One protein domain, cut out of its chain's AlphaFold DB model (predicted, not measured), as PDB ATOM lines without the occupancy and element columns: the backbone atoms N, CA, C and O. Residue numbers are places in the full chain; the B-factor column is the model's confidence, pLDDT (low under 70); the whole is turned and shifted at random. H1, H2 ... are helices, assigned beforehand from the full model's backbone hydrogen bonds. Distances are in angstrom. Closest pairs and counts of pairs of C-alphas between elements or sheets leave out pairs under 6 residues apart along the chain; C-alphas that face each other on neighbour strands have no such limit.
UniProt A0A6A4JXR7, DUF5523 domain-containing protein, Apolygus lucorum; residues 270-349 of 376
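Overview. This is residues 270 to 349 of the 376 residues of the protein "DUF5523 domain-containing protein" of Apolygus lucorum (UniProt A0A6A4JXR7). This domain has little regular structure: one helix, H1, and the short helix H2 after it, within an elongated chain that is mostly loop. Residues 270 to 311 run in past H1 and swing out in a wide loop that returns to its start, and residues 332 to 349 pass through the middle. Its 80 printed residues hold 16 in named helices, H1 then H2, with no named strand; the class is all helix. It is only just loose, close to compact, with a radius of gyration of the C-alphas of 14.1 A and spans of 47 by 29 by 24 A.

Arrangement. Look first at H1, residues 312 to 323, where 7 of 8 O i to N i+4 pairs are within hydrogen-bond range. A tight link of 4 residues leads to H2, residues 328 to 331, too short for such a pair. The two are close but not clearly touching; their closest C-alphas, of Ile 322 and Glu 328, are 5.9 A apart.

Along the chain. Find C-alpha 312 at (418.577, 255.034, 318.566); H1 runs 16.3 A from there to C-alpha 323. H2 ends at C-alpha 331, (419.994, 269.886, 326.149).

Size, cuts and confidence. The farthest C-alphas, of Gln 270 and Gly 301, are 47.4 A apart. The printed part has no cut; residues 347 to 349 are under pLDDT 70.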
ATOM      1  N   GLN A 270     443.976 254.953 320.784       83.88
ATOM      2  CA  GLN A 270     443.053 256.063 321.052       83.88
ATOM      3  C   GLN A 270     442.279 255.940 322.378       83.88
ATOM      4  O   GLN A 270     441.754 256.954 322.850       83.88
ATOM      5  N   VAL A 271     442.213 254.756 323.006       83.12
ATOM      6  CA  VAL A 271     441.570 254.590 324.323       83.12
ATOM      7  C   VAL A 271     442.314 255.435 325.359       83.12
ATOM      8  O   VAL A 271     443.504 255.256 325.591       83.12
ATOM      9  N   GLY A 272     441.603 256.376 325.983       81.50
ATOM     10  CA  GLY A 272     442.168 257.311 326.962       81.50
ATOM     11  C   GLY A 272     442.746 258.603 326.369       81.50
ATOM     12  O   GLY A 272     442.909 259.566 327.113       81.50
ATOM     13  N   LEU A 273     442.983 258.680 325.052       88.44
ATOM     14  CA  LEU A 273     443.309 259.944 324.369       88.44
ATOM     15  C   LEU A 273     442.054 260.745 324.003       88.44
ATOM     16  O   LEU A 273     442.052 261.971 324.092       88.44
ATOM     17  N   PHE A 274     440.986 260.058 323.590       87.88
ATOM     18  CA  PHE A 274     439.743 260.683 323.140       87.88
ATOM     19  C   PHE A 274     438.519 260.084 323.834       87.88
ATOM     20  O   PHE A 274     438.473 258.895 324.147       87.88
ATOM     21  N   PHE A 275     437.479 260.902 324.016       89.69
ATOM     22  CA  PHE A 275     436.175 260.408 324.444       89.69
ATOM     23  C   PHE A 275     435.476 259.676 323.288       89.69
ATOM     24  O   PHE A 275     435.061 260.289 322.299       89.69
ATOM     25  N   CYS A 276     435.325 258.358 323.419       89.12
ATOM     26  CA  CYS A 276     434.645 257.507 322.444       89.12
ATOM     27  C   CYS A 276     433.197 257.216 322.888       89.12
ATOM     28  O   CYS A 276     432.990 256.279 323.660       89.12
ATOM     29  N   PRO A 277     432.173 257.947 322.398       92.69
ATOM     30  CA  PRO A 277     430.782 257.677 322.759       92.69
ATOM     31  C   PRO A 277     430.341 256.302 322.247       92.69
ATOM     32  O   PRO A 277     430.416 255.996 321.047       92.69
ATOM     33  N   SER A 278     429.846 255.486 323.172       91.06
ATOM     34  CA  SER A 278     429.260 254.179 322.898       91.06
ATOM     35  C   SER A 278     427.794 254.315 322.452       91.06
ATOM     36  O   SER A 278     427.271 255.417 322.301       91.06
ATOM     37  N   ALA A 279     427.143 253.194 322.134       93.06
ATOM     38  CA  ALA A 279     425.772 253.180 321.612       93.06
ATOM     39  C   ALA A 279     424.714 252.736 322.643       93.06
ATOM     40  O   ALA A 279     423.544 252.616 322.277       93.06
ATOM     41  N   SER A 280     425.097 252.486 323.900       93.31
ATOM     42  CA  SER A 280     424.149 252.233 324.992       93.31
ATOM     43  C   SER A 280     423.345 253.499 325.320       93.31
ATOM     44  O   SER A 280     423.880 254.604 325.198       93.31
ATOM     45  N   PRO A 281     422.062 253.381 325.706       92.38
ATOM     46  CA  PRO A 281     421.332 254.522 326.246       92.38
ATOM     47  C   PRO A 281     422.021 255.008 327.528       92.38
ATOM     48  O   PRO A 281     422.607 254.208 328.257       92.38
ATOM     49  N   VAL A 282     421.945 256.309 327.788       91.44
ATOM     50  CA  VAL A 282     422.269 256.864 329.109       91.44
ATOM     51  C   VAL A 282     421.025 256.695 330.004       91.44
ATOM     52  O   VAL A 282     419.916 256.897 329.482       91.44
ATOM     53  N   PRO A 283     421.162 256.318 331.292       90.88
ATOM     54  CA  PRO A 283     420.062 256.304 332.263       90.88
ATOM     55  C   PRO A 283     419.312 257.646 332.314       90.88
ATOM     56  O   PRO A 283     419.851 258.680 331.924       90.88
ATOM     57  N   ILE A 284     418.056 257.659 332.759       88.81
ATOM     58  CA  ILE A 284     417.265 258.905 332.842       88.81
ATOM     59  C   ILE A 284     417.704 259.723 334.067       88.81
ATOM     60  O   ILE A 284     417.802 260.947 334.012       88.81
ATOM     61  N   GLU A 285     418.087 259.013 335.120       87.81
ATOM     62  CA  GLU A 285     418.627 259.473 336.396       87.81
ATOM     63  C   GLU A 285     419.955 260.239 336.241       87.81
ATOM     64  O   GLU A 285     420.275 261.092 337.062       87.81
ATOM     65  N   GLU A 286     420.719 259.966 335.174       87.19
ATOM     66  CA  GLU A 286     421.947 260.698 334.817       87.19
ATOM     67  C   GLU A 286     421.678 261.933 333.931       87.19
ATOM     68  O   GLU A 286     422.544 262.797 333.793       87.19
ATOM     69  N   LYS A 287     420.495 262.028 333.302       89.50
ATOM     70  CA  LYS A 287     420.123 263.115 332.372       89.50
ATOM     71  C   LYS A 287     419.363 264.250 333.040       89.50
ATOM     72  O   LYS A 287     419.524 265.406 332.644       89.50
ATOM     73  N   LEU A 288     418.483 263.896 333.974       87.31
ATOM     74  CA  LEU A 288     417.656 264.824 334.734       87.31
ATOM     75  C   LEU A 288     418.398 265.318 335.982       87.31
ATOM     76  O   LEU A 288     419.535 264.939 336.259       87.31
ATOM     77  N   GLU A 289     417.762 266.214 336.731       84.06
ATOM     78  CA  GLU A 289     418.251 266.551 338.066       84.06
ATOM     79  C   GLU A 289     417.941 265.399 339.040       84.06
ATOM     80  O   GLU A 289     416.909 264.741 338.878       84.06
ATOM     81  N   PRO A 290     418.800 265.134 340.046       80.81
ATOM     82  CA  PRO A 290     418.517 264.106 341.044       80.81
ATOM     83  C   PRO A 290     417.147 264.341 341.691       80.81
ATOM     84  O   PRO A 290     416.710 265.480 341.857       80.81
ATOM     85  N   ASP A 291     416.464 263.241 342.002       81.19
ATOM     86  CA  ASP A 291     415.104 263.188 342.554       81.19
ATOM     87  C   ASP A 291     413.993 263.791 341.658       81.19
ATOM     88  O   ASP A 291     412.836 263.870 342.074       81.19
ATOM     89  N   THR A 292     414.292 264.162 340.403       84.25
ATOM     90  CA  THR A 292     413.290 264.625 339.424       84.25
ATOM     91  C   THR A 292     412.784 263.469 338.560       84.25
ATOM     92  O   THR A 292     413.534 262.891 337.775       84.25
ATOM     93  N   ALA A 293     411.494 263.146 338.672       87.31
ATOM     94  CA  ALA A 293     410.838 262.184 337.787       87.31
ATOM     95  C   ALA A 293     410.679 262.747 336.355       87.31
ATOM     96  O   ALA A 293     410.423 263.945 336.209       87.31
ATOM     97  N   PRO A 294     410.781 261.912 335.301       90.25
ATOM     98  CA  PRO A 294     410.519 262.348 333.933       90.25
ATOM     99  C   PRO A 294     409.047 262.746 333.760       90.25
ATOM    100  O   PRO A 294     408.149 262.049 334.230       90.25
ATOM    101  N   ARG A 295     408.808 263.861 333.066       88.50
ATOM    102  CA  ARG A 295     407.482 264.455 332.856       88.50
ATOM    103  C   ARG A 295     407.172 264.557 331.365       88.50
ATOM    104  O   ARG A 295     407.810 265.310 330.630       88.50
ATOM    105  N   PHE A 296     406.175 263.798 330.918       88.81
ATOM    106  CA  PHE A 296     405.778 263.737 329.515       88.81
ATOM    107  C   PHE A 296     404.636 264.717 329.228       88.81
ATOM    108  O   PHE A 296     403.491 264.501 329.611       88.81
ATOM    109  N   ILE A 297     404.945 265.789 328.496       85.50
ATOM    110  CA  ILE A 297     403.990 266.843 328.098       85.50
ATOM    111  C   ILE A 297     402.773 266.268 327.335       85.50
ATOM    112  O   ILE A 297     401.659 266.779 327.450       85.50
ATOM    113  N   GLU A 298     402.971 265.166 326.605       86.44
ATOM    114  CA  GLU A 298     401.920 264.432 325.884       86.44
ATOM    115  C   GLU A 298     400.886 263.783 326.833       86.44
ATOM    116  O   GLU A 298     399.704 263.712 326.494       86.44
ATOM    117  N   GLU A 299     401.292 263.364 328.038       89.25
ATOM    118  CA  GLU A 299     400.406 262.758 329.050       89.25
ATOM    119  C   GLU A 299     399.538 263.807 329.767       89.25
ATOM    120  O   GLU A 299     398.420 263.507 330.185       89.25
ATOM    121  N   GLU A 300     399.996 265.062 329.830       88.88
ATOM    122  CA  GLU A 300     399.201 266.204 330.308       88.88
ATOM    123  C   GLU A 300     398.168 266.694 329.272       88.88
ATOM    124  O   GLU A 300     397.405 267.627 329.535       88.88
ATOM    125  N   GLY A 301     398.120 266.074 328.088       87.88
ATOM    126  CA  GLY A 301     397.198 266.421 327.006       87.88
ATOM    127  C   GLY A 301     397.622 267.635 326.174       87.88
ATOM    128  O   GLY A 301     396.827 268.128 325.370       87.88
ATOM    129  N   LEU A 302     398.858 268.123 326.331       85.69
ATOM    130  CA  LEU A 302     399.419 269.154 325.461       85.69
ATOM    131  C   LEU A 302     399.907 268.530 324.146       85.69
ATOM    132  O   LEU A 302     400.537 267.475 324.121       85.69
ATOM    133  N   TYR A 303     399.645 269.213 323.031       84.31
ATOM    134  CA  TYR A 303     400.102 268.761 321.720       84.31
ATOM    135  C   TYR A 303     401.607 268.997 321.543       84.31
ATOM    136  O   TYR A 303     402.063 270.141 321.460       84.31
ATOM    137  N   VAL A 304     402.365 267.908 321.422       81.38
ATOM    138  CA  VAL A 304     403.775 267.915 321.013       81.38
ATOM    139  C   VAL A 304     403.863 267.569 319.523       81.38
ATOM    140  O   VAL A 304     403.167 266.685 319.027       81.38
ATOM    141  N   GLY A 305     404.712 268.287 318.783       81.19
ATOM    142  CA  GLY A 305     404.945 268.013 317.363       81.19
ATOM    143  C   GLY A 305     405.653 266.671 317.125       81.19
ATOM    144  O   GLY A 305     406.312 266.128 318.008       81.19
ATOM    145  N   GLN A 306     405.579 266.141 315.902       83.44
ATOM    146  CA  GLN A 306     406.218 264.862 315.581       83.44
ATOM    147  C   GLN A 306     407.757 264.950 315.673       83.44
ATOM    148  O   GLN A 306     408.404 265.606 314.853       83.44
ATOM    149  N   LYS A 307     408.352 264.246 316.647       82.44
ATOM    150  CA  LYS A 307     409.813 264.113 316.806       82.44
ATOM    151  C   LYS A 307     410.442 263.480 315.553       82.44
ATOM    152  O   LYS A 307     409.930 262.509 314.994       82.44
ATOM    153  N   ALA A 308     411.571 264.032 315.099       84.81
ATOM    154  CA  ALA A 308     412.267 263.559 313.902       84.81
ATOM    155  C   ALA A 308     412.801 262.126 314.085       84.81
ATOM    156  O   ALA A 308     413.433 261.815 315.096       84.81
ATOM    157  N   ASN A 309     412.598 261.257 313.089       88.50
ATOM    158  CA  ASN A 309     413.008 259.852 313.164       88.50
ATOM    159  C   ASN A 309     414.542 259.707 313.082       88.50
ATOM    160  O   ASN A 309     415.136 259.689 312.001       88.50
ATOM    161  N   ILE A 310     415.183 259.612 314.249       88.94
ATOM    162  CA  ILE A 310     416.628 259.433 314.410       88.94
ATOM    163  C   ILE A 310     416.890 258.023 314.968       88.94
ATOM    164  O   ILE A 310     416.401 257.701 316.050       88.94
ATOM    165  N   PRO A 311     417.715 257.183 314.307       93.62
ATOM    166  CA  PRO A 311     418.063 255.861 314.823       93.62
ATOM    167  C   PRO A 311     418.645 255.923 316.241       93.62
ATOM    168  O   PRO A 311     419.578 256.692 316.487       93.62
ATOM    169  N   SER A 312     418.172 255.061 317.147       91.81
ATOM    170  CA  SER A 312     418.577 255.034 318.566       91.81
ATOM    171  C   SER A 312     420.098 255.053 318.767       91.81
ATOM    172  O   SER A 312     420.614 255.871 319.519       91.81
ATOM    173  N   LYS A 313     420.854 254.263 317.990       94.69
ATOM    174  CA  LYS A 313     422.333 254.246 318.005       94.69
ATOM    175  C   LYS A 313     422.989 255.616 317.742       94.69
ATOM    176  O   LYS A 313     424.133 255.817 318.145       94.69
ATOM    177  N   ARG A 314     422.310 256.540 317.046       93.75
ATOM    178  CA  ARG A 314     422.753 257.934 316.840       93.75
ATOM    179  C   ARG A 314     422.317 258.840 317.992       93.75
ATOM    180  O   ARG A 314     423.144 259.627 318.439       93.75
ATOM    181  N   ARG A 315     421.080 258.694 318.493       92.50
ATOM    182  CA  ARG A 315     420.582 259.405 319.687       92.50
ATOM    183  C   ARG A 315     421.488 259.136 320.887       92.50
ATOM    184  O   ARG A 315     422.119 260.056 321.384       92.50
ATOM    185  N   ASN A 316     421.662 257.870 321.248       94.69
ATOM    186  CA  ASN A 316     422.471 257.412 322.378       94.69
ATOM    187  C   ASN A 316     423.921 257.950 322.324       94.69
ATOM    188  O   ASN A 316     424.459 258.429 323.319       94.69
ATOM    189  N   LYS A 317     424.537 257.971 321.130       95.06
ATOM    190  CA  LYS A 317     425.872 258.564 320.912       95.06
ATOM    191  C   LYS A 317     425.916 260.084 321.078       95.06
ATOM    192  O   LYS A 317     426.987 260.622 321.360       95.06
ATOM    193  N   LEU A 318     424.805 260.781 320.856       93.12
ATOM    194  CA  LEU A 318     424.676 262.212 321.120       93.12
ATOM    195  C   LEU A 318     424.431 262.471 322.614       93.12
ATOM    196  O   LEU A 318     425.091 263.341 323.170       93.12
ATOM    197  N   GLU A 319     423.595 261.663 323.273       93.50
ATOM    198  CA  GLU A 319     423.371 261.713 324.727       93.50
ATOM    199  C   GLU A 319     424.696 261.573 325.493       93.50
ATOM    200  O   GLU A 319     425.050 262.449 326.278       93.50
ATOM    201  N   GLN A 320     425.504 260.552 325.177       93.88
ATOM    202  CA  GLN A 320     426.820 260.354 325.804       93.88
ATOM    203  C   GLN A 320     427.817 261.490 325.519       93.88
ATOM    204  O   GLN A 320     428.673 261.780 326.351       93.88
ATOM    205  N   ARG A 321     427.716 262.174 324.369       93.69
ATOM    206  CA  ARG A 321     428.522 263.380 324.095       93.69
ATOM    207  C   ARG A 321     428.082 264.568 324.946       93.69
ATOM    208  O   ARG A 321     428.939 265.320 325.387       93.69
ATOM    209  N   ILE A 322     426.781 264.739 325.169       93.19
ATOM    210  CA  ILE A 322     426.230 265.815 326.004       93.19
ATOM    211  C   ILE A 322     426.631 265.614 327.472       93.19
ATOM    212  O   ILE A 322     427.107 266.569 328.087       93.19
ATOM    213  N   MET A 323     426.537 264.374 327.975       90.94
ATOM    214  CA  MET A 323     427.059 263.958 329.288       90.94
ATOM    215  C   MET A 323     428.537 264.338 329.449       90.94
ATOM    216  O   MET A 323     428.906 265.076 330.357       90.94
ATOM    217  N   ALA A 324     429.390 263.915 328.509       90.94
ATOM    218  CA  ALA A 324     430.829 264.187 328.554       90.94
ATOM    219  C   ALA A 324     431.209 265.676 328.398       90.94
ATOM    220  O   ALA A 324     432.369 266.032 328.605       90.94
ATOM    221  N   MET A 325     430.260 266.548 328.036       89.88
ATOM    222  CA  MET A 325     430.446 268.003 327.996       89.88
ATOM    223  C   MET A 325     429.988 268.722 329.277       89.88
ATOM    224  O   MET A 325     430.240 269.921 329.379       89.88
ATOM    225  N   GLY A 326     429.321 268.050 330.228       86.25
ATOM    226  CA  GLY A 326     428.781 268.689 331.441       86.25
ATOM    227  C   GLY A 326     427.779 269.803 331.115       86.25
ATOM    228  O   GLY A 326     427.932 270.944 331.552       86.25
ATOM    229  N   SER A 327     426.829 269.505 330.224       81.94
ATOM    230  CA  SER A 327     425.878 270.475 329.653       81.94
ATOM    231  C   SER A 327     424.420 269.995 329.651       81.94
ATOM    232  O   SER A 327     423.541 270.651 329.089       81.94
ATOM    233  N   GLU A 328     424.167 268.853 330.284       80.38
ATOM    234  CA  GLU A 328     422.933 268.070 330.289       80.38
ATOM    235  C   GLU A 328     421.662 268.904 330.493       80.38
ATOM    236  O   GLU A 328     420.793 268.903 329.618       80.38
ATOM    237  N   ARG A 329     421.610 269.725 331.548       78.62
ATOM    238  CA  ARG A 329     420.455 270.574 331.915       78.62
ATOM    239  C   ARG A 329     419.960 271.501 330.793       78.62
ATOM    240  O   ARG A 329     418.798 271.903 330.775       78.62
ATOM    241  N   VAL A 330     420.830 271.872 329.849       84.44
ATOM    242  CA  VAL A 330     420.451 272.723 328.708       84.44
ATOM    243  C   VAL A 330     419.807 271.897 327.594       84.44
ATOM    244  O   VAL A 330     418.819 272.343 327.009       84.44
ATOM    245  N   TRP A 331     420.340 270.704 327.316       90.06
ATOM    246  CA  TRP A 331     419.994 269.886 326.149       90.06
ATOM    247  C   TRP A 331     418.872 268.871 326.386       90.06
ATOM    248  O   TRP A 331     418.163 268.564 325.429       90.06
ATOM    249  N   PHE A 332     418.699 268.355 327.605       90.62
ATOM    250  CA  PHE A 332     417.622 267.410 327.924       90.62
ATOM    251  C   PHE A 332     416.324 268.131 328.307       90.62
ATOM    252  O   PHE A 332     416.369 269.208 328.903       90.62
ATOM    253  N   GLY A 333     415.176 267.584 327.906       88.75
ATOM    254  CA  GLY A 333     413.842 268.019 328.324       88.75
ATOM    255  C   GLY A 333     413.449 267.449 329.685       88.75
ATOM    256  O   GLY A 333     414.178 266.641 330.258       88.75
ATOM    257  N   GLU A 334     412.277 267.844 330.187       87.50
ATOM    258  CA  GLU A 334     411.686 267.227 331.387       87.50
ATOM    259  C   GLU A 334     411.325 265.744 331.149       87.50
ATOM    260  O   GLU A 334     411.249 264.971 332.095       87.50
ATOM    261  N   ASP A 335     411.194 265.322 329.886       87.88
ATOM    262  CA  ASP A 335     410.998 263.932 329.452       87.88
ATOM    263  C   ASP A 335     412.285 263.076 329.475       87.88
ATOM    264  O   ASP A 335     412.246 261.881 329.181       87.88
ATOM    265  N   GLY A 336     413.445 263.669 329.786       87.94
ATOM    266  CA  GLY A 336     414.743 262.993 329.713       87.94
ATOM    267  C   GLY A 336     415.214 262.695 328.281       87.94
ATOM    268  O   GLY A 336     416.181 261.949 328.089       87.94
ATOM    269  N   GLU A 337     414.577 263.268 327.255       89.06
ATOM    270  CA  GLU A 337     415.032 263.195 325.865       89.06
ATOM    271  C   GLU A 337     415.786 264.462 325.447       89.06
ATOM    272  O   GLU A 337     415.749 265.492 326.112       89.06
ATOM    273  N   ILE A 338     416.509 264.407 324.325       89.81
ATOM    274  CA  ILE A 338     417.172 265.597 323.780       89.81
ATOM    275  C   ILE A 338     416.111 266.528 323.176       89.81
ATOM    276  O   ILE A 338     415.351 266.109 322.300       89.81
ATOM    277  N   LYS A 339     416.120 267.806 323.575       87.50
ATOM    278  CA  LYS A 339     415.259 268.883 323.056       87.50
ATOM    279  C   LYS A 339     415.420 269.056 321.537       87.50
ATOM    280  O   LYS A 339     416.281 269.797 321.066       87.50
ATOM    281  N   GLY A 340     414.588 268.350 320.770       81.00
ATOM    282  CA  GLY A 340     414.529 268.416 319.303       81.00
ATOM    283  C   GLY A 340     413.415 269.309 318.745       81.00
ATOM    284  O   GLY A 340     413.448 269.652 317.565       81.00
ATOM    285  N   ILE A 341     412.444 269.688 319.578       80.75
ATOM    286  CA  ILE A 341     411.298 270.555 319.254       80.75
ATOM    287  C   ILE A 341     411.255 271.682 320.297       80.75
ATOM    288  O   ILE A 341     411.832 271.550 321.378       80.75
ATOM    289  N   GLN A 342     410.613 272.806 319.969       78.75
ATOM    290  CA  GLN A 342     410.276 273.834 320.957       78.75
ATOM    291  C   GLN A 342     409.241 273.276 321.946       78.75
ATOM    292  O   GLN A 342     408.264 272.652 321.538       78.75
ATOM    293  N   ASP A 343     409.475 273.498 323.234       79.62
ATOM    294  CA  ASP A 343     408.538 273.164 324.305       79.62
ATOM    295  C   ASP A 343     407.282 274.055 324.179       79.62
ATOM    296  O   ASP A 343     407.438 275.279 324.115       79.62
ATOM    297  N   PRO A 344     406.052 273.500 324.133       77.56
ATOM    298  CA  PRO A 344     404.828 274.300 324.037       77.56
ATOM    299  C   PRO A 344     404.589 275.225 325.245       77.56
ATOM    300  O   PRO A 344     403.775 276.143 325.142       77.56
ATOM    301  N   LEU A 345     405.287 275.020 326.369       77.88
ATOM    302  CA  LEU A 345     405.248 275.880 327.555       77.88
ATOM    303  C   LEU A 345     406.334 276.974 327.554       77.88
ATOM    304  O   LEU A 345     406.182 277.978 328.259       77.88
ATOM    305  N   ASP A 346     407.419 276.845 326.776       74.56
ATOM    306  CA  ASP A 346     408.495 277.848 326.757       74.56
ATOM    307  C   ASP A 346     408.176 278.996 325.785       74.56
ATOM    308  O   ASP A 346     408.651 279.049 324.650       74.56
ATOM    309  N   PHE A 347     407.417 279.985 326.268       64.44
ATOM    310  CA  PHE A 347     407.045 281.226 325.561       64.44
ATOM    311  C   PHE A 347     408.231 282.123 325.111       64.44
ATOM    312  O   PHE A 347     408.043 283.297 324.770       64.44
ATOM    313  N   ARG A 348     409.473 281.620 325.079       61.88
ATOM    314  CA  ARG A 348     410.693 282.311 324.620       61.88
ATOM    315  C   ARG A 348     410.757 282.474 323.104       61.88
ATOM    316  O   ARG A 348     411.744 282.097 322.485       61.88
ATOM    317  N   ARG A 349     409.749 283.156 322.552       48.56
ATOM    318  CA  ARG A 349     409.633 283.596 321.155       48.56
ATOM    319  C   ARG A 349     409.951 282.485 320.159       48.56
ATOM    320  O   ARG A 349     411.120 282.230 319.864       48.56
TER     321      ARG A 349